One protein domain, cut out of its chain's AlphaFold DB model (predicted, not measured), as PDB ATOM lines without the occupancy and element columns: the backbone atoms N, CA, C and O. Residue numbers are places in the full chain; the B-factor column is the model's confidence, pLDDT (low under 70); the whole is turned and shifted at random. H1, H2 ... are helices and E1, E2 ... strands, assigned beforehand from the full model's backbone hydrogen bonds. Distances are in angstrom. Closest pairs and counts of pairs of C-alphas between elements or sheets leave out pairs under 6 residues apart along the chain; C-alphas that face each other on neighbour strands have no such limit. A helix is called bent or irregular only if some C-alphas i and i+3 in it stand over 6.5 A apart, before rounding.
ATOM      1  N   GLU A 342     -21.391 -47.675  41.393       84.44
ATOM      2  CA  GLU A 342     -20.221 -47.511  40.506       84.44
ATOM      3  C   GLU A 342     -19.166 -48.641  40.666       84.44
ATOM      4  O   GLU A 342     -18.054 -48.559  40.135       84.44
ATOM      5  N   ARG A 343     -19.437 -49.660  41.493       86.94
ATOM      6  CA  ARG A 343     -18.471 -50.713  41.865       86.94
ATOM      7  C   ARG A 343     -18.848 -52.105  41.396       86.94
ATOM      8  O   ARG A 343     -17.998 -52.989  41.497       86.94
ATOM      9  N   LEU A 344     -20.085 -52.311  40.967       90.94
ATOM     10  CA  LEU A 344     -20.582 -53.605  40.520       90.94
ATOM     11  C   LEU A 344     -21.074 -53.459  39.084       90.94
ATOM     12  O   LEU A 344     -21.686 -52.453  38.750       90.94
ATOM     13  N   VAL A 345     -20.813 -54.468  38.266       89.19
ATOM     14  CA  VAL A 345     -21.402 -54.623  36.936       89.19
ATOM     15  C   VAL A 345     -22.155 -55.938  36.923       89.19
ATOM     16  O   VAL A 345     -21.661 -56.943  37.445       89.19
ATOM     17  N   MET A 346     -23.343 -55.920  36.335       89.19
ATOM     18  CA  MET A 346     -24.093 -57.125  36.012       89.19
ATOM     19  C   MET A 346     -23.748 -57.552  34.583       89.19
ATOM     20  O   MET A 346     -23.584 -56.701  33.708       89.19
ATOM     21  N   SER A 347     -23.593 -58.850  34.343       87.62
ATOM     22  CA  SER A 347     -23.444 -59.376  32.987       87.62
ATOM     23  C   SER A 347     -24.685 -59.054  32.148       87.62
ATOM     24  O   SER A 347     -25.774 -58.850  32.683       87.62
ATOM     25  N   GLN A 348     -24.529 -59.012  30.821       85.06
ATOM     26  CA  GLN A 348     -25.624 -58.670  29.900       85.06
ATOM     27  C   GLN A 348     -26.830 -59.615  30.013       85.06
ATOM     28  O   GLN A 348     -27.955 -59.202  29.764       85.06
ATOM     29  N   ASP A 349     -26.597 -60.866  30.404       85.75
ATOM     30  CA  ASP A 349     -27.624 -61.887  30.613       85.75
ATOM     31  C   ASP A 349     -28.286 -61.821  32.006       85.75
ATOM     32  O   ASP A 349     -29.223 -62.566  32.272       85.75
ATOM     33  N   GLY A 350     -27.823 -60.944  32.906       83.75
ATOM     34  CA  GLY A 350     -28.382 -60.780  34.252       83.75
ATOM     35  C   GLY A 350     -28.014 -61.880  35.256       83.75
ATOM     36  O   GLY A 350     -28.411 -61.791  36.417       83.75
ATOM     37  N   PHE A 351     -27.257 -62.906  34.851       82.25
ATOM     38  CA  PHE A 351     -26.971 -64.078  35.695       82.25
ATOM     39  C   PHE A 351     -25.703 -63.951  36.543       82.25
ATOM     40  O   PHE A 351     -25.520 -64.713  37.494       82.25
ATOM     41  N   ALA A 352     -24.822 -62.999  36.232       86.69
ATOM     42  CA  ALA A 352     -23.571 -62.801  36.944       86.69
ATOM     43  C   ALA A 352     -23.382 -61.348  37.382       86.69
ATOM     44  O   ALA A 352     -23.764 -60.394  36.709       86.69
ATOM     45  N   VAL A 353     -22.723 -61.181  38.527       89.44
ATOM     46  CA  VAL A 353     -22.336 -59.879  39.071       89.44
ATOM     47  C   VAL A 353     -20.847 -59.913  39.351       89.44
ATOM     48  O   VAL A 353     -20.345 -60.830  40.002       89.44
ATOM     49  N   ALA A 354     -20.131 -58.897  38.887       89.88
ATOM     50  CA  ALA A 354     -18.704 -58.750  39.116       89.88
ATOM     51  C   ALA A 354     -18.398 -57.382  39.723       89.88
ATOM     52  O   ALA A 354     -19.022 -56.377  39.392       89.88
ATOM     53  N   ALA A 355     -17.390 -57.316  40.591       91.50
ATOM     54  CA  ALA A 355     -16.845 -56.026  40.993       91.50
ATOM     55  C   ALA A 355     -16.019 -55.421  39.847       91.50
ATOM     56  O   ALA A 355     -15.188 -56.113  39.251       91.50
ATOM     57  N   CYS A 356     -16.194 -54.124  39.572       89.75
ATOM     58  CA  CYS A 356     -15.441 -53.433  38.521       89.75
ATOM     59  C   CYS A 356     -13.938 -53.457  38.830       89.75
ATOM     60  O   CYS A 356     -13.112 -53.684  37.956       89.75
ATOM     61  N   ASN A 357     -13.566 -53.212  40.090       88.75
ATOM     62  CA  ASN A 357     -12.178 -53.112  40.540       88.75
ATOM     63  C   ASN A 357     -11.992 -53.597  41.989       88.75
ATOM     64  O   ASN A 357     -12.942 -53.869  42.716       88.75
ATOM     65  N   GLY A 358     -10.728 -53.677  42.423       86.81
ATOM     66  CA  GLY A 358     -10.360 -53.916  43.824       86.81
ATOM     67  C   GLY A 358     -10.085 -55.378  44.181       86.81
ATOM     68  O   GLY A 358      -9.861 -55.676  45.356       86.81
ATOM     69  N   HIS A 359     -10.048 -56.257  43.181       87.88
ATOM     70  CA  HIS A 359      -9.743 -57.678  43.320       87.88
ATOM     71  C   HIS A 359      -8.377 -57.922  43.973       87.88
ATOM     72  O   HIS A 359      -7.418 -57.174  43.768       87.88
ATOM     73  N   TYR A 360      -8.306 -58.977  44.784       84.00
ATOM     74  CA  TYR A 360      -7.065 -59.499  45.372       84.00
ATOM     75  C   TYR A 360      -6.683 -60.869  44.798       84.00
ATOM     76  O   TYR A 360      -5.638 -61.410  45.149       84.00
ATOM     77  N   VAL A 361      -7.534 -61.430  43.937       83.31
ATOM     78  CA  VAL A 361      -7.278 -62.693  43.246       83.31
ATOM     79  C   VAL A 361      -6.351 -62.406  42.069       83.31
ATOM     80  O   VAL A 361      -6.641 -61.545  41.239       83.31
ATOM     81  N   GLN A 362      -5.215 -63.097  42.021       78.56
ATOM     82  CA  GLN A 362      -4.218 -62.910  40.972       78.56
ATOM     83  C   GLN A 362      -4.815 -63.271  39.604       78.56
ATOM     84  O   GLN A 362      -5.470 -64.299  39.465       78.56
ATOM     85  N   GLY A 363      -4.612 -62.407  38.606       81.75
ATOM     86  CA  GLY A 363      -5.172 -62.587  37.262       81.75
ATOM     87  C   GLY A 363      -6.625 -62.122  37.091       81.75
ATOM     88  O   GLY A 363      -7.132 -62.154  35.974       81.75
ATOM     89  N   VAL A 364      -7.294 -61.646  38.151       86.12
ATOM     90  CA  VAL A 364      -8.671 -61.133  38.074       86.12
ATOM     91  C   VAL A 364      -8.668 -59.610  38.154       86.12
ATOM     92  O   VAL A 364      -8.294 -59.022  39.168       86.12
ATOM     93  N   PHE A 365      -9.112 -58.961  37.079       80.19
ATOM     94  CA  PHE A 365      -9.021 -57.505  36.921       80.19
ATOM     95  C   PHE A 365     -10.396 -56.806  36.905       80.19
ATOM     96  O   PHE A 365     -10.462 -55.615  37.203       80.19
ATOM     97  N   GLY A 366     -11.484 -57.552  36.660       84.56
ATOM     98  CA  GLY A 366     -12.868 -57.064  36.505       84.56
ATOM     99  C   GLY A 366     -13.267 -56.848  35.034       84.56
ATOM    100  O   GLY A 366     -12.422 -57.030  34.153       84.56
ATOM    101  N   PRO A 367     -14.499 -56.412  34.732       85.38
ATOM    102  CA  PRO A 367     -14.888 -55.937  33.399       85.38
ATOM    103  C   PRO A 367     -14.261 -54.559  33.129       85.38
ATOM    104  O   PRO A 367     -14.366 -53.652  33.953       85.38
ATOM    105  N   GLY A 368     -13.493 -54.433  32.052       88.00
ATOM    106  CA  GLY A 368     -12.827 -53.189  31.659       88.00
ATOM    107  C   GLY A 368     -12.011 -53.383  30.387       88.00
ATOM    108  O   GLY A 368     -11.553 -54.495  30.112       88.00
ATOM    109  N   GLU A 369     -11.848 -52.311  29.624       93.56
ATOM    110  CA  GLU A 369     -11.236 -52.320  28.297       93.56
ATOM    111  C   GLU A 369      -9.735 -52.031  28.381       93.56
ATOM    112  O   GLU A 369      -9.292 -51.148  29.123       93.56
ATOM    113  N   TRP A 370      -8.936 -52.787  27.626       94.88
ATOM    114  CA  TRP A 370      -7.507 -52.521  27.479       94.88
ATOM    115  C   TRP A 370      -7.294 -51.334  26.550       94.88
ATOM    116  O   TRP A 370      -7.803 -51.317  25.437       94.88
ATOM    117  N   LEU A 371      -6.495 -50.371  26.996       96.44
ATOM    118  CA  LEU A 371      -6.214 -49.171  26.218       96.44
ATOM    119  C   LEU A 371      -4.947 -49.352  25.388       96.44
ATOM    120  O   LEU A 371      -3.929 -49.838  25.899       96.44
ATOM    121  N   ALA A 372      -4.974 -48.899  24.133       95.31
ATOM    122  CA  ALA A 372      -3.737 -48.722  23.388       95.31
ATOM    123  C   ALA A 372      -2.902 -47.606  24.050       95.31
ATOM    124  O   ALA A 372      -3.464 -46.683  24.649       95.31
ATOM    125  N   PRO A 373      -1.559 -47.624  23.944       95.81
ATOM    126  CA  PRO A 373      -0.719 -46.610  24.585       95.81
ATOM    127  C   PRO A 373      -1.075 -45.157  24.231       95.81
ATOM    128  O   PRO A 373      -0.854 -44.269  25.051       95.81
ATOM    129  N   ALA A 374      -1.626 -44.909  23.037       94.38
ATOM    130  CA  ALA A 374      -2.077 -43.585  22.601       94.38
ATOM    131  C   ALA A 374      -3.332 -43.092  23.348       94.38
ATOM    132  O   ALA A 374      -3.479 -41.885  23.556       94.38
ATOM    133  N   ASP A 375      -4.176 -44.018  23.805       97.06
ATOM    134  CA  ASP A 375      -5.451 -43.737  24.473       97.06
ATOM    135  C   ASP A 375      -5.291 -43.580  25.989       97.06
ATOM    136  O   ASP A 375      -6.165 -43.043  26.669       97.06
ATOM    137  N   VAL A 376      -4.146 -43.996  26.546       97.62
ATOM    138  CA  VAL A 376      -3.825 -43.760  27.958       97.62
ATOM    139  C   VAL A 376      -3.601 -42.254  28.182       97.62
ATOM    140  O   VAL A 376      -2.797 -41.635  27.466       97.62
ATOM    141  N   PRO A 377      -4.271 -41.626  29.171       97.69
ATOM    142  CA  PRO A 377      -4.026 -40.230  29.521       97.69
ATOM    143  C   PRO A 377      -2.554 -39.970  29.840       97.69
ATOM    144  O   PRO A 377      -1.849 -40.832  30.369       97.69
ATOM    145  N   GLU A 378      -2.078 -38.766  29.523       97.75
ATOM    146  CA  GLU A 378      -0.677 -38.409  29.756       97.75
ATOM    147  C   GLU A 378      -0.298 -38.552  31.235       97.75
ATOM    148  O   GLU A 378       0.709 -39.184  31.570       97.75
ATOM    149  N   HIS A 379      -1.180 -38.059  32.108       97.75
ATOM    150  CA  HIS A 379      -1.050 -38.152  33.551       97.75
ATOM    151  C   HIS A 379      -2.265 -38.843  34.166       97.75
ATOM    152  O   HIS A 379      -3.411 -38.527  33.852       97.75
ATOM    153  N   LEU A 380      -1.993 -39.762  35.088       97.44
ATOM    154  CA  LEU A 380      -2.984 -40.349  35.982       97.44
ATOM    155  C   LEU A 380      -2.537 -40.159  37.431       97.44
ATOM    156  O   LEU A 380      -1.366 -39.902  37.709       97.44
ATOM    157  N   PHE A 381      -3.464 -40.299  38.373       96.62
ATOM    158  CA  PHE A 381      -3.229 -39.968  39.773       96.62
ATOM    159  C   PHE A 381      -3.518 -41.151  40.690       96.62
ATOM    160  O   PHE A 381      -4.457 -41.910  40.460       96.62
ATOM    161  N   HIS A 382      -2.740 -41.272  41.766       96.25
ATOM    162  CA  HIS A 382      -2.961 -42.229  42.847       96.25
ATOM    163  C   HIS A 382      -3.050 -41.517  44.203       96.25
ATOM    164  O   HIS A 382      -2.129 -40.803  44.603       96.25
ATOM    165  N   GLY A 383      -4.146 -41.722  44.931       94.62
ATOM    166  CA  GLY A 383      -4.318 -41.220  46.292       94.62
ATOM    167  C   GLY A 383      -3.622 -42.110  47.323       94.62
ATOM    168  O   GLY A 383      -3.903 -43.307  47.399       94.62
ATOM    169  N   SER A 384      -2.753 -41.532  48.157       95.25
ATOM    170  CA  SER A 384      -2.027 -42.258  49.213       95.25
ATOM    171  C   SER A 384      -1.972 -41.480  50.538       95.25
ATOM    172  O   SER A 384      -2.649 -40.468  50.726       95.25
ATOM    173  N   LEU A 385      -1.207 -41.996  51.501       95.06
ATOM    174  CA  LEU A 385      -1.036 -41.449  52.850       95.06
ATOM    175  C   LEU A 385       0.397 -40.946  53.043       95.06
ATOM    176  O   LEU A 385       1.318 -41.616  52.585       95.06
ATOM    177  N   GLU A 386       0.592 -39.856  53.795       94.31
ATOM    178  CA  GLU A 386       1.908 -39.210  54.014       94.31
ATOM    179  C   GLU A 386       3.009 -40.204  54.401       94.31
ATOM    180  O   GLU A 386       4.100 -40.199  53.842       94.31
ATOM    181  N   ARG A 387       2.695 -41.143  55.300       95.44
ATOM    182  CA  ARG A 387       3.640 -42.177  55.752       95.44
ATOM    183  C   ARG A 387       4.175 -43.089  54.636       95.44
ATOM    184  O   ARG A 387       5.165 -43.774  54.853       95.44
ATOM    185  N   HIS A 388       3.515 -43.150  53.478       96.75
ATOM    186  CA  HIS A 388       3.959 -43.934  52.324       96.75
ATOM    187  C   HIS A 388       4.787 -43.106  51.330       96.75
ATOM    188  O   HIS A 388       5.323 -43.686  50.393       96.75
ATOM    189  N   ARG A 389       4.926 -41.782  51.521       97.06
ATOM    190  CA  ARG A 389       5.649 -40.888  50.600       97.06
ATOM    191  C   ARG A 389       7.046 -41.399  50.280       97.06
ATOM    192  O   ARG A 389       7.394 -41.529  49.114       97.06
ATOM    193  N   ARG A 390       7.818 -41.717  51.323       95.88
ATOM    194  CA  ARG A 390       9.201 -42.184  51.193       95.88
ATOM    195  C   ARG A 390       9.291 -43.465  50.361       95.88
ATOM    196  O   ARG A 390       9.994 -43.476  49.363       95.88
ATOM    197  N   SER A 391       8.505 -44.484  50.715       97.25
ATOM    198  CA  SER A 391       8.466 -45.750  49.967       97.25
ATOM    199  C   SER A 391       8.022 -45.538  48.517       97.25
ATOM    200  O   SER A 391       8.647 -46.079  47.623       97.25
ATOM    201  N   ILE A 392       7.030 -44.685  48.240       97.69
ATOM    202  CA  ILE A 392       6.588 -44.421  46.858       97.69
ATOM    203  C   ILE A 392       7.679 -43.733  46.029       97.69
ATOM    204  O   ILE A 392       7.848 -44.057  44.857       97.69
ATOM    205  N   MET A 393       8.433 -42.808  46.625       96.75
ATOM    206  CA  MET A 393       9.540 -42.133  45.941       96.75
ATOM    207  C   MET A 393      10.731 -43.066  45.693       96.75
ATOM    208  O   MET A 393      11.346 -42.995  44.637       96.75
ATOM    209  N   GLU A 394      11.053 -43.942  46.648       96.31
ATOM    210  CA  GLU A 394      12.181 -44.881  46.545       96.31
ATOM    211  C   GLU A 394      11.847 -46.095  45.659       96.31
ATOM    212  O   GLU A 394      12.704 -46.621  44.954       96.31
ATOM    213  N   GLU A 395      10.594 -46.547  45.679       97.19
ATOM    214  CA  GLU A 395      10.206 -47.865  45.179       97.19
ATOM    215  C   GLU A 395       9.094 -47.858  44.123       97.19
ATOM    216  O   GLU A 395       8.845 -48.890  43.491       97.19
ATOM    217  N   GLY A 396       8.434 -46.716  43.926       97.75
ATOM    218  CA  GLY A 396       7.293 -46.560  43.035       97.75
ATOM    219  C   GLY A 396       5.975 -47.022  43.662       97.75
ATOM    220  O   GLY A 396       5.865 -47.267  44.865       97.75
ATOM    221  N   LEU A 397       4.932 -47.155  42.842       97.75
ATOM    222  CA  LEU A 397       3.654 -47.721  43.277       97.75
ATOM    223  C   LEU A 397       3.699 -49.243  43.137       97.75
ATOM    224  O   LEU A 397       3.561 -49.786  42.039       97.75
ATOM    225  N   ARG A 398       3.880 -49.929  44.268       94.38
ATOM    226  CA  ARG A 398       3.905 -51.393  44.347       94.38
ATOM    227  C   ARG A 398       2.542 -51.969  44.716       94.38
ATOM    228  O   ARG A 398       1.856 -51.461  45.605       94.38
ATOM    229  N   GLY A 399       2.183 -53.086  44.092       80.06
ATOM    230  CA  GLY A 399       0.988 -53.839  44.449       80.06
ATOM    231  C   GLY A 399       1.054 -55.292  43.994       80.06
ATOM    232  O   GLY A 399       1.439 -55.575  42.867       80.06
ATOM    233  N   ASN A 400       0.587 -56.208  44.850       83.25
ATOM    234  CA  ASN A 400       0.286 -57.604  44.476       83.25
ATOM    235  C   ASN A 400      -1.001 -57.717  43.633       83.25
ATOM    236  O   ASN A 400      -1.494 -58.807  43.363       83.25
ATOM    237  N   ARG A 401      -1.588 -56.570  43.297       89.06
ATOM    238  CA  ARG A 401      -2.783 -56.390  42.488       89.06
ATOM    239  C   ARG A 401      -2.563 -55.163  41.598       89.06
ATOM    240  O   ARG A 401      -1.689 -54.353  41.929       89.06
ATOM    241  N   PRO A 402      -3.383 -54.985  40.557       93.69
ATOM    242  CA  PRO A 402      -3.270 -53.844  39.659       93.69
ATOM    243  C   PRO A 402      -3.305 -52.521  40.423       93.69
ATOM    244  O   PRO A 402      -4.084 -52.370  41.372       93.69
ATOM    245  N   VAL A 403      -2.470 -51.567  40.019       95.50
ATOM    246  CA  VAL A 403      -2.417 -50.247  40.651       95.50
ATOM    247  C   VAL A 403      -3.618 -49.428  40.186       95.50
ATOM    248  O   VAL A 403      -3.761 -49.150  38.998       95.50
ATOM    249  N   HIS A 404      -4.475 -49.036  41.132       95.12
ATOM    250  CA  HIS A 404      -5.628 -48.167  40.884       95.12
ATOM    251  C   HIS A 404      -5.189 -46.720  40.693       95.12
ATOM    252  O   HIS A 404      -4.590 -46.126  41.596       95.12
ATOM    253  N   LEU A 405      -5.556 -46.157  39.550       95.69
ATOM    254  CA  LEU A 405      -5.306 -44.781  39.161       95.69
ATOM    255  C   LEU A 405      -6.607 -44.127  38.687       95.69
ATOM    256  O   LEU A 405      -7.538 -44.809  38.261       95.69
ATOM    257  N   VAL A 406      -6.673 -42.804  38.739       94.19
ATOM    258  CA  VAL A 406      -7.801 -42.037  38.196       94.19
ATOM    259  C   VAL A 406      -7.296 -40.853  37.388       94.19
ATOM    260  O   VAL A 406      -6.178 -40.383  37.593       94.19
ATOM    261  N   ASP A 407      -8.132 -40.366  36.485       94.12
ATOM    262  CA  ASP A 407      -7.930 -39.094  35.794       94.12
ATOM    263  C   ASP A 407      -8.224 -37.920  36.752       94.12
ATOM    264  O   ASP A 407      -9.025 -38.055  37.681       94.12
ATOM    265  N   GLU A 408      -7.598 -36.758  36.549       88.56
ATOM    266  CA  GLU A 408      -7.790 -35.566  37.395       88.56
ATOM    267  C   GLU A 408      -9.260 -35.154  37.531       88.56
ATOM    268  O   GLU A 408      -9.685 -34.647  38.574       88.56
ATOM    269  N   ARG A 409     -10.050 -35.416  36.487       85.25
ATOM    270  CA  ARG A 409     -11.484 -35.120  36.436       85.25
ATOM    271  C   ARG A 409     -12.283 -35.917  37.474       85.25
ATOM    272  O   ARG A 409     -13.315 -35.442  37.952       85.25
ATOM    273  N   PHE A 410     -11.794 -37.084  37.896       77.19
ATOM    274  CA  PHE A 410     -12.422 -37.924  38.916       77.19
ATOM    275  C   PHE A 410     -11.989 -37.476  40.323       77.19
ATOM    276  O   PHE A 410     -11.188 -38.105  41.010       77.19
ATOM    277  N   GLY A 411     -12.549 -36.351  40.779       61.72
ATOM    278  CA  GLY A 411     -12.197 -35.679  42.040       61.72
ATOM    279  C   GLY A 411     -12.576 -36.397  43.349       61.72
ATOM    280  O   GLY A 411     -12.616 -35.751  44.398       61.72
ATOM    281  N   LYS A 412     -12.883 -37.701  43.328       63.72
ATOM    282  CA  LYS A 412     -13.305 -38.470  44.511       63.72
ATOM    283  C   LYS A 412     -12.222 -39.464  44.936       63.72
ATOM    284  O   LYS A 412     -12.149 -40.579  44.432       63.72
ATOM    285  N   TRP A 413     -11.450 -39.094  45.952       75.50
ATOM    286  CA  TRP A 413     -10.615 -40.033  46.707       75.50
ATOM    287  C   TRP A 413     -11.202 -40.294  48.089       75.50
ATOM    288  O   TRP A 413     -12.090 -39.584  48.564       75.50
ATOM    289  N   LYS A 414     -10.684 -41.321  48.769       80.25
ATOM    290  CA  LYS A 414     -10.983 -41.508  50.190       80.25
ATOM    291  C   LYS A 414     -10.536 -40.259  50.942       80.25
ATOM    292  O   LYS A 414      -9.389 -39.850  50.803       80.25
ATOM    293  N   THR A 415     -11.402 -39.725  51.799       79.38
ATOM    294  CA  THR A 415     -11.122 -38.558  52.659       79.38
ATOM    295  C   THR A 415      -9.885 -38.730  53.542       79.38
ATOM    296  O   THR A 415      -9.331 -37.756  54.041       79.38
ATOM    297  N   THR A 416      -9.437 -39.971  53.735       85.00
ATOM    298  CA  THR A 416      -8.219 -40.299  54.472       85.00
ATOM    299  C   THR A 416      -6.935 -40.015  53.698       85.00
ATOM    300  O   THR A 416      -5.898 -39.881  54.336       85.00
ATOM    301  N   TYR A 417      -6.961 -39.987  52.362       91.12
ATOM    302  CA  TYR A 417      -5.761 -39.773  51.553       91.12
ATOM    303  C   TYR A 417      -5.376 -38.298  51.545       91.12
ATOM    304  O   TYR A 417      -6.194 -37.433  51.250       91.12
ATOM    305  N   ASN A 418      -4.121 -38.030  51.886       91.56
ATOM    306  CA  ASN A 418      -3.549 -36.689  51.934       91.56
ATOM    307  C   ASN A 418      -2.392 -36.503  50.941       91.56
ATOM    308  O   ASN A 418      -1.844 -35.411  50.859       91.56
ATOM    309  N   LEU A 419      -2.054 -37.533  50.156       94.25
ATOM    310  CA  LEU A 419      -1.086 -37.450  49.063       94.25
ATOM    311  C   LEU A 419      -1.739 -37.686  47.702       94.25
ATOM    312  O   LEU A 419      -2.506 -38.638  47.540       94.25
ATOM    313  N   LYS A 420      -1.345 -36.866  46.727       95.25
ATOM    314  CA  LYS A 420      -1.551 -37.024  45.285       95.25
ATOM    315  C   LYS A 420      -0.244 -37.510  44.663       95.25
ATOM    316  O   LYS A 420       0.727 -36.765  44.616       95.25
ATOM    317  N   VAL A 421      -0.200 -38.748  44.188       96.81
ATOM    318  CA  VAL A 421       0.941 -39.261  43.416       96.81
ATOM    319  C   VAL A 421       0.615 -39.099  41.937       96.81
ATOM    320  O   VAL A 421      -0.380 -39.653  41.472       96.81
ATOM    321  N   VAL A 422       1.425 -38.330  41.214       97.56
ATOM    322  CA  VAL A 422       1.255 -38.066  39.780       97.56
ATOM    323  C   VAL A 422       2.053 -39.103  38.990       97.56
ATOM    324  O   VAL A 422       3.254 -39.258  39.206       97.56
ATOM    325  N   VAL A 423       1.399 -39.818  38.078       98.25
ATOM    326  CA  VAL A 423       1.975 -40.908  37.277       98.25
ATOM    327  C   VAL A 423       1.992 -40.513  35.801       98.25
ATOM    328  O   VAL A 423       0.947 -40.164  35.257       98.25
ATOM    329  N   ARG A 424       3.146 -40.635  35.133       98.38
ATOM    330  CA  ARG A 424       3.306 -40.464  33.671       98.38
ATOM    331  C   ARG A 424       2.781 -41.694  32.922       98.38
ATOM    332  O   ARG A 424       3.553 -42.495  32.393       98.38
ATOM    333  N   ALA A 425       1.466 -41.890  32.944       98.19
ATOM    334  CA  ALA A 425       0.831 -43.137  32.529       98.19
ATOM    335  C   ALA A 425       1.020 -43.451  31.037       98.19
ATOM    336  O   ALA A 425       1.355 -44.584  30.698       98.19
ATOM    337  N   ARG A 426       0.909 -42.457  30.145       98.25
ATOM    338  CA  ARG A 426       1.159 -42.654  28.705       98.25
ATOM    339  C   ARG A 426       2.591 -43.097  28.409       98.25
ATOM    340  O   ARG A 426       2.799 -44.031  27.640       98.25
ATOM    341  N   ALA A 427       3.576 -42.463  29.043       98.00
ATOM    342  CA  ALA A 427       4.982 -42.829  28.865       98.00
ATOM    343  C   ALA A 427       5.259 -44.255  29.380       98.00
ATOM    344  O   ALA A 427       5.952 -45.030  28.722       98.00
ATOM    345  N   ALA A 428       4.652 -44.626  30.512       98.00
ATOM    346  CA  ALA A 428       4.682 -45.993  31.024       98.00
ATOM    347  C   ALA A 428       4.050 -46.992  30.035       98.00
ATOM    348  O   ALA A 428       4.620 -48.056  29.786       98.00
ATOM    349  N   ALA A 429       2.918 -46.633  29.421       98.12
ATOM    350  CA  ALA A 429       2.238 -47.462  28.429       98.12
ATOM    351  C   ALA A 429       3.073 -47.673  27.161       98.12
ATOM    352  O   ALA A 429       3.208 -48.798  26.683       98.12
ATOM    353  N   GLN A 430       3.726 -46.618  26.666       97.62
ATOM    354  CA  GLN A 430       4.653 -46.688  25.530       97.62
ATOM    355  C   GLN A 430       5.886 -47.564  25.808       97.62
ATOM    356  O   GLN A 430       6.522 -48.045  24.873       97.62
ATOM    357  N   LYS A 431       6.230 -47.796  27.082       97.75
ATOM    358  CA  LYS A 431       7.288 -48.729  27.507       97.75
ATOM    359  C   LYS A 431       6.774 -50.122  27.889       97.75
ATOM    360  O   LYS A 431       7.534 -50.911  28.443       97.75
ATOM    361  N   GLY A 432       5.519 -50.438  27.574       97.06
ATOM    362  CA  GLY A 432       4.958 -51.783  27.707       97.06
ATOM    363  C   GLY A 432       4.170 -52.044  28.991       97.06
ATOM    364  O   GLY A 432       3.725 -53.172  29.195       97.06
ATOM    365  N   ILE A 433       3.948 -51.041  29.851       97.12
ATOM    366  CA  ILE A 433       3.040 -51.206  30.996       97.12
ATOM    367  C   ILE A 433       1.600 -51.162  30.490       97.12
ATOM    368  O   ILE A 433       1.142 -50.146  29.978       97.12
ATOM    369  N   ARG A 434       0.860 -52.260  30.639       96.94
ATOM    370  CA  ARG A 434      -0.522 -52.326  30.155       96.94
ATOM    371  C   ARG A 434      -1.478 -51.632  31.123       96.94
ATOM    372  O   ARG A 434      -1.455 -51.895  32.330       96.94
ATOM    373  N   PHE A 435      -2.337 -50.780  30.569       97.12
ATOM    374  CA  PHE A 435      -3.410 -50.099  31.286       97.12
ATOM    375  C   PHE A 435      -4.759 -50.541  30.743       97.12
ATOM    376  O   PHE A 435      -4.934 -50.741  29.543       97.12
ATOM    377  N   ARG A 436      -5.726 -50.634  31.643       95.69
ATOM    378  CA  ARG A 436      -7.137 -50.798  31.303       95.69
ATOM    379  C   ARG A 436      -7.959 -49.738  32.002       95.69
ATOM    380  O   ARG A 436      -7.598 -49.324  33.105       95.69
ATOM    381  N   VAL A 437      -9.057 -49.332  31.388       95.50
ATOM    382  CA  VAL A 437     -10.044 -48.451  32.004       95.50
ATOM    383  C   VAL A 437     -11.305 -49.249  32.281       95.50
ATOM    384  O   VAL A 437     -11.746 -50.066  31.478       95.50
ATOM    385  N   ASN A 438     -11.851 -49.058  33.469       91.88
ATOM    386  CA  ASN A 438     -13.146 -49.609  33.819       91.88
ATOM    387  C   ASN A 438     -14.236 -48.574  33.553       91.88
ATOM    388  O   ASN A 438     -13.968 -47.375  33.596       91.88
ATOM    389  N   ASP A 439     -15.479 -49.030  33.426       86.69
ATOM    390  CA  ASP A 439     -16.643 -48.172  33.147       86.69
ATOM    391  C   ASP A 439     -16.844 -47.053  34.184       86.69
ATOM    392  O   ASP A 439     -17.409 -46.003  33.892       86.69
ATOM    393  N   ASN A 440     -16.317 -47.230  35.400       86.50
ATOM    394  CA  ASN A 440     -16.330 -46.212  36.452       86.50
ATOM    395  C   ASN A 440     -15.190 -45.177  36.359       86.50
ATOM    396  O   ASN A 440     -14.961 -44.432  37.312       86.50
ATOM    397  N   GLY A 441     -14.443 -45.153  35.252       90.31
ATOM    398  CA  GLY A 441     -13.339 -44.223  35.002       90.31
ATOM    399  C   GLY A 441     -12.065 -44.501  35.803       90.31
ATOM    400  O   GLY A 441     -11.142 -43.682  35.801       90.31
ATOM    401  N   VAL A 442     -11.989 -45.639  36.504       93.50
ATOM    402  CA  VAL A 442     -10.775 -46.064  37.212       93.50
ATOM    403  C   VAL A 442      -9.864 -46.818  36.254       93.50
ATOM    404  O   VAL A 442     -10.255 -47.822  35.661       93.50
ATOM    405  N   TYR A 443      -8.621 -46.361  36.167       95.69
ATOM    406  CA  TYR A 443      -7.568 -46.981  35.382       95.69
ATOM    407  C   TYR A 443      -6.810 -47.986  36.247       95.69
ATOM    408  O   TYR A 443      -6.491 -47.710  37.406       95.69
ATOM    409  N   LEU A 444      -6.503 -49.156  35.694       95.81
ATOM    410  CA  LEU A 444      -5.700 -50.177  36.358       95.81
ATOM    411  C   LEU A 444      -4.416 -50.394  35.567       95.81
ATOM    412  O   LEU A 444      -4.472 -50.822  34.415       95.81
ATOM    413  N   ALA A 445      -3.268 -50.136  36.194       96.25
ATOM    414  CA  ALA A 445      -1.988 -50.607  35.677       96.25
ATOM    415  C   ALA A 445      -1.798 -52.059  36.124       96.25
ATOM    416  O   ALA A 445      -1.856 -52.347  37.321       96.25
ATOM    417  N   GLU A 446      -1.600 -52.980  35.184       93.69
ATOM    418  CA  GLU A 446      -1.473 -54.412  35.488       93.69
ATOM    419  C   GLU A 446      -0.281 -54.716  36.406       93.69
ATOM    420  O   GLU A 446      -0.344 -55.600  37.260       93.69
ATOM    421  N   GLN A 447       0.796 -53.957  36.230       94.00
ATOM    422  CA  GLN A 447       2.069 -54.138  36.910       94.00
ATOM    423  C   GLN A 447       2.303 -53.014  37.924       94.00
ATOM    424  O   GLN A 447       1.673 -51.955  37.879       94.00
ATOM    425  N   SER A 448       3.246 -53.242  38.838       96.44
ATOM    426  CA  SER A 448       3.765 -52.165  39.686       96.44
ATOM    427  C   SER A 448       4.417 -51.086  38.816       96.44
ATOM    428  O   SER A 448       4.994 -51.394  37.776       96.44
ATOM    429  N   LEU A 449       4.341 -49.827  39.245       97.75
ATOM    430  CA  LEU A 449       4.899 -48.681  38.525       97.75
ATOM    431  C   LEU A 449       6.188 -48.225  39.220       97.75
ATOM    432  O   LEU A 449       6.085 -47.636  40.297       97.75
ATOM    433  N   PRO A 450       7.383 -48.476  38.648       97.56
ATOM    434  CA  PRO A 450       8.647 -48.023  39.228       97.56
ATOM    435  C   PRO A 450       8.730 -46.495  39.422       97.56
ATOM    436  O   PRO A 450       8.001 -45.758  38.750       97.56
ATOM    437  N   PRO A 451       9.665 -45.999  40.262       98.06
ATOM    438  CA  PRO A 451       9.836 -44.568  40.544       98.06
ATOM    439  C   PRO A 451       9.971 -43.681  39.302       98.06
ATOM    440  O   PRO A 451       9.503 -42.549  39.305       98.06
ATOM    441  N   VAL A 452      10.555 -44.202  38.215       97.88
ATOM    442  CA  VAL A 452      10.753 -43.468  36.951       97.88
ATOM    443  C   VAL A 452       9.442 -42.962  36.326       97.88
ATOM    444  O   VAL A 452       9.446 -41.972  35.595       97.88
ATOM    445  N   TRP A 453       8.311 -43.608  36.637       98.25
ATOM    446  CA  TRP A 453       6.984 -43.205  36.161       98.25
ATOM    447  C   TRP A 453       6.249 -42.270  37.116       98.25
ATOM    448  O   TRP A 453       5.160 -41.803  36.782       98.25
ATOM    449  N   ILE A 454       6.824 -41.970  38.279       98.12
ATOM    450  CA  ILE A 454       6.265 -41.028  39.244       98.12
ATOM    451  C   ILE A 454       6.766 -39.628  38.882       98.12
ATOM    452  O   ILE A 454       7.936 -39.304  39.062       98.12
ATOM    453  N   ALA A 455       5.878 -38.789  38.347       97.25
ATOM    454  CA  ALA A 455       6.203 -37.403  38.006       97.25
ATOM    455  C   ALA A 455       6.400 -36.536  39.257       97.25
ATOM    456  O   ALA A 455       7.172 -35.582  39.226       97.25
ATOM    457  N   GLY A 456       5.703 -36.866  40.345       96.19
ATOM    458  CA  GLY A 456       5.768 -36.127  41.597       96.19
ATOM    459  C   GLY A 456       4.815 -36.674  42.653       96.19
ATOM    460  O   GLY A 456       3.906 -37.458  42.365       96.19
ATOM    461  N   VAL A 457       5.036 -36.251  43.897       96.75
ATOM    462  CA  VAL A 457       4.149 -36.531  45.028       96.75
ATOM    463  C   VAL A 457       3.814 -35.214  45.707       96.75
ATOM    464  O   VAL A 457       4.671 -34.580  46.322       96.75
ATOM    465  N   GLU A 458       2.555 -34.823  45.589       95.25
ATOM    466  CA  GLU A 458       2.022 -33.554  46.067       95.25
ATOM    467  C   GLU A 458       1.067 -33.785  47.237       95.25
ATOM    468  O   GLU A 458       0.475 -34.857  47.390       95.25
ATOM    469  N   HIS A 459       0.890 -32.767  48.075       91.75
ATOM    470  CA  HIS A 459      -0.138 -32.814  49.104       91.75
ATOM    471  C   HIS A 459      -1.508 -32.597  48.461       91.75
ATOM    472  O   HIS A 459      -1.684 -31.670  47.671       91.75
ATOM    473  N   TRP A 460      -2.492 -33.429  48.799       83.50
ATOM    474  CA  TRP A 460      -3.848 -33.216  48.300       83.50
ATOM    475  C   TRP A 460      -4.454 -32.020  49.049       83.50
ATOM    476  O   TRP A 460      -4.611 -32.107  50.272       83.50
TER     477      TRP A 460
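What this domain is: This is residues 342 to 460 of the 1182 residues of the protein "Hypothetical protein" of Polarella glacialis (UniProt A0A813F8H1). A small compact body is built of two three-stranded sheets, E3 E5 E8 with helix H1 packed over one face and E4 E7 E6 beside it, where E4 crosses close to edge strand E3. The short helix H2 lies near one end of both sheets, and the strand hairpin E1 E2 reaches away from this body as an arm that makes the long axis. The printed part has 119 residues with two named helices and eight named strands, in the order E1 E2 E3 H1 E4 E5 H2 E6 E7 E8, and the strand pairs in each sheet are antiparallel. The class is mixed, helices and strands, with under half of the residues in named elements. The whole is compact, with a radius of gyration of the C-alphas of 14.3 A and spans of 46 by 32 by 28 A.

Where its parts are: In the first sheet, E3 is residues 380 to 384, 13.4 A long, E5 is 419 to 423, 12.7 A, and E8 is 454 to 459, 14.3 A, ending at C-alpha 459 (-0.138, -32.814, 49.104). H1 is residues 386 to 395, 14.9 A, beginning at C-alpha 386 (1.908, -39.210, 54.014). In the second sheet E4 is residues 403 to 406, 10.1 A, E7 is 442 to 445, 10.0 A, and E6 is 435 to 437, 6.9 A. H2 is residues 425 to 430, 8.7 A. E1 is residues 344 to 346, 6.7 A, from C-alpha 344 (-20.582, -53.605, 40.520), and E2 is 353 to 355, 7.0 A.

How they stand to each other: E5 is the inner strand between E3, at 150 degrees, with N 382 and O 421 2.9 A apart, and E8, at 161 degrees, with N 420 and O 458 2.8 A apart. H1 is on this sheet at a height over the sheet of 8.4 A, two layers, a helix on one face of a sheet. It runs along the strands, at 1 degree to E5 on the local plane, and only just lies over E5, with 3 of its 10 C-alphas. H1 is irregular, C-alphas 387 and 390 being 7.2 A apart. The closest C-alphas of E3 and E4 are those of His 382 and Leu 405, 5.1 A apart. E7 is antiparallel to E4, with N 405 and O 443 2.8 A apart, and forms a hairpin with E6, with N 444 and O 436 2.8 A apart. H2 only grazes both sheets. E1 and E2, a hairpin with N 345 and O 354 2.8 A apart, are apart from every other named element. Every O i to N i+4 pair is within hydrogen-bond range in H2, and 4 of 6 in H1.

The domain as a whole: The C-alphas farthest apart are those of Asp 349 and Arg 390, 46.6 A. The printed part has no cut. The links E2 to E3 and E4 to E5 are long. Mean pLDDT of the printed part is 91.9, and residues 411 to 412 are under 70.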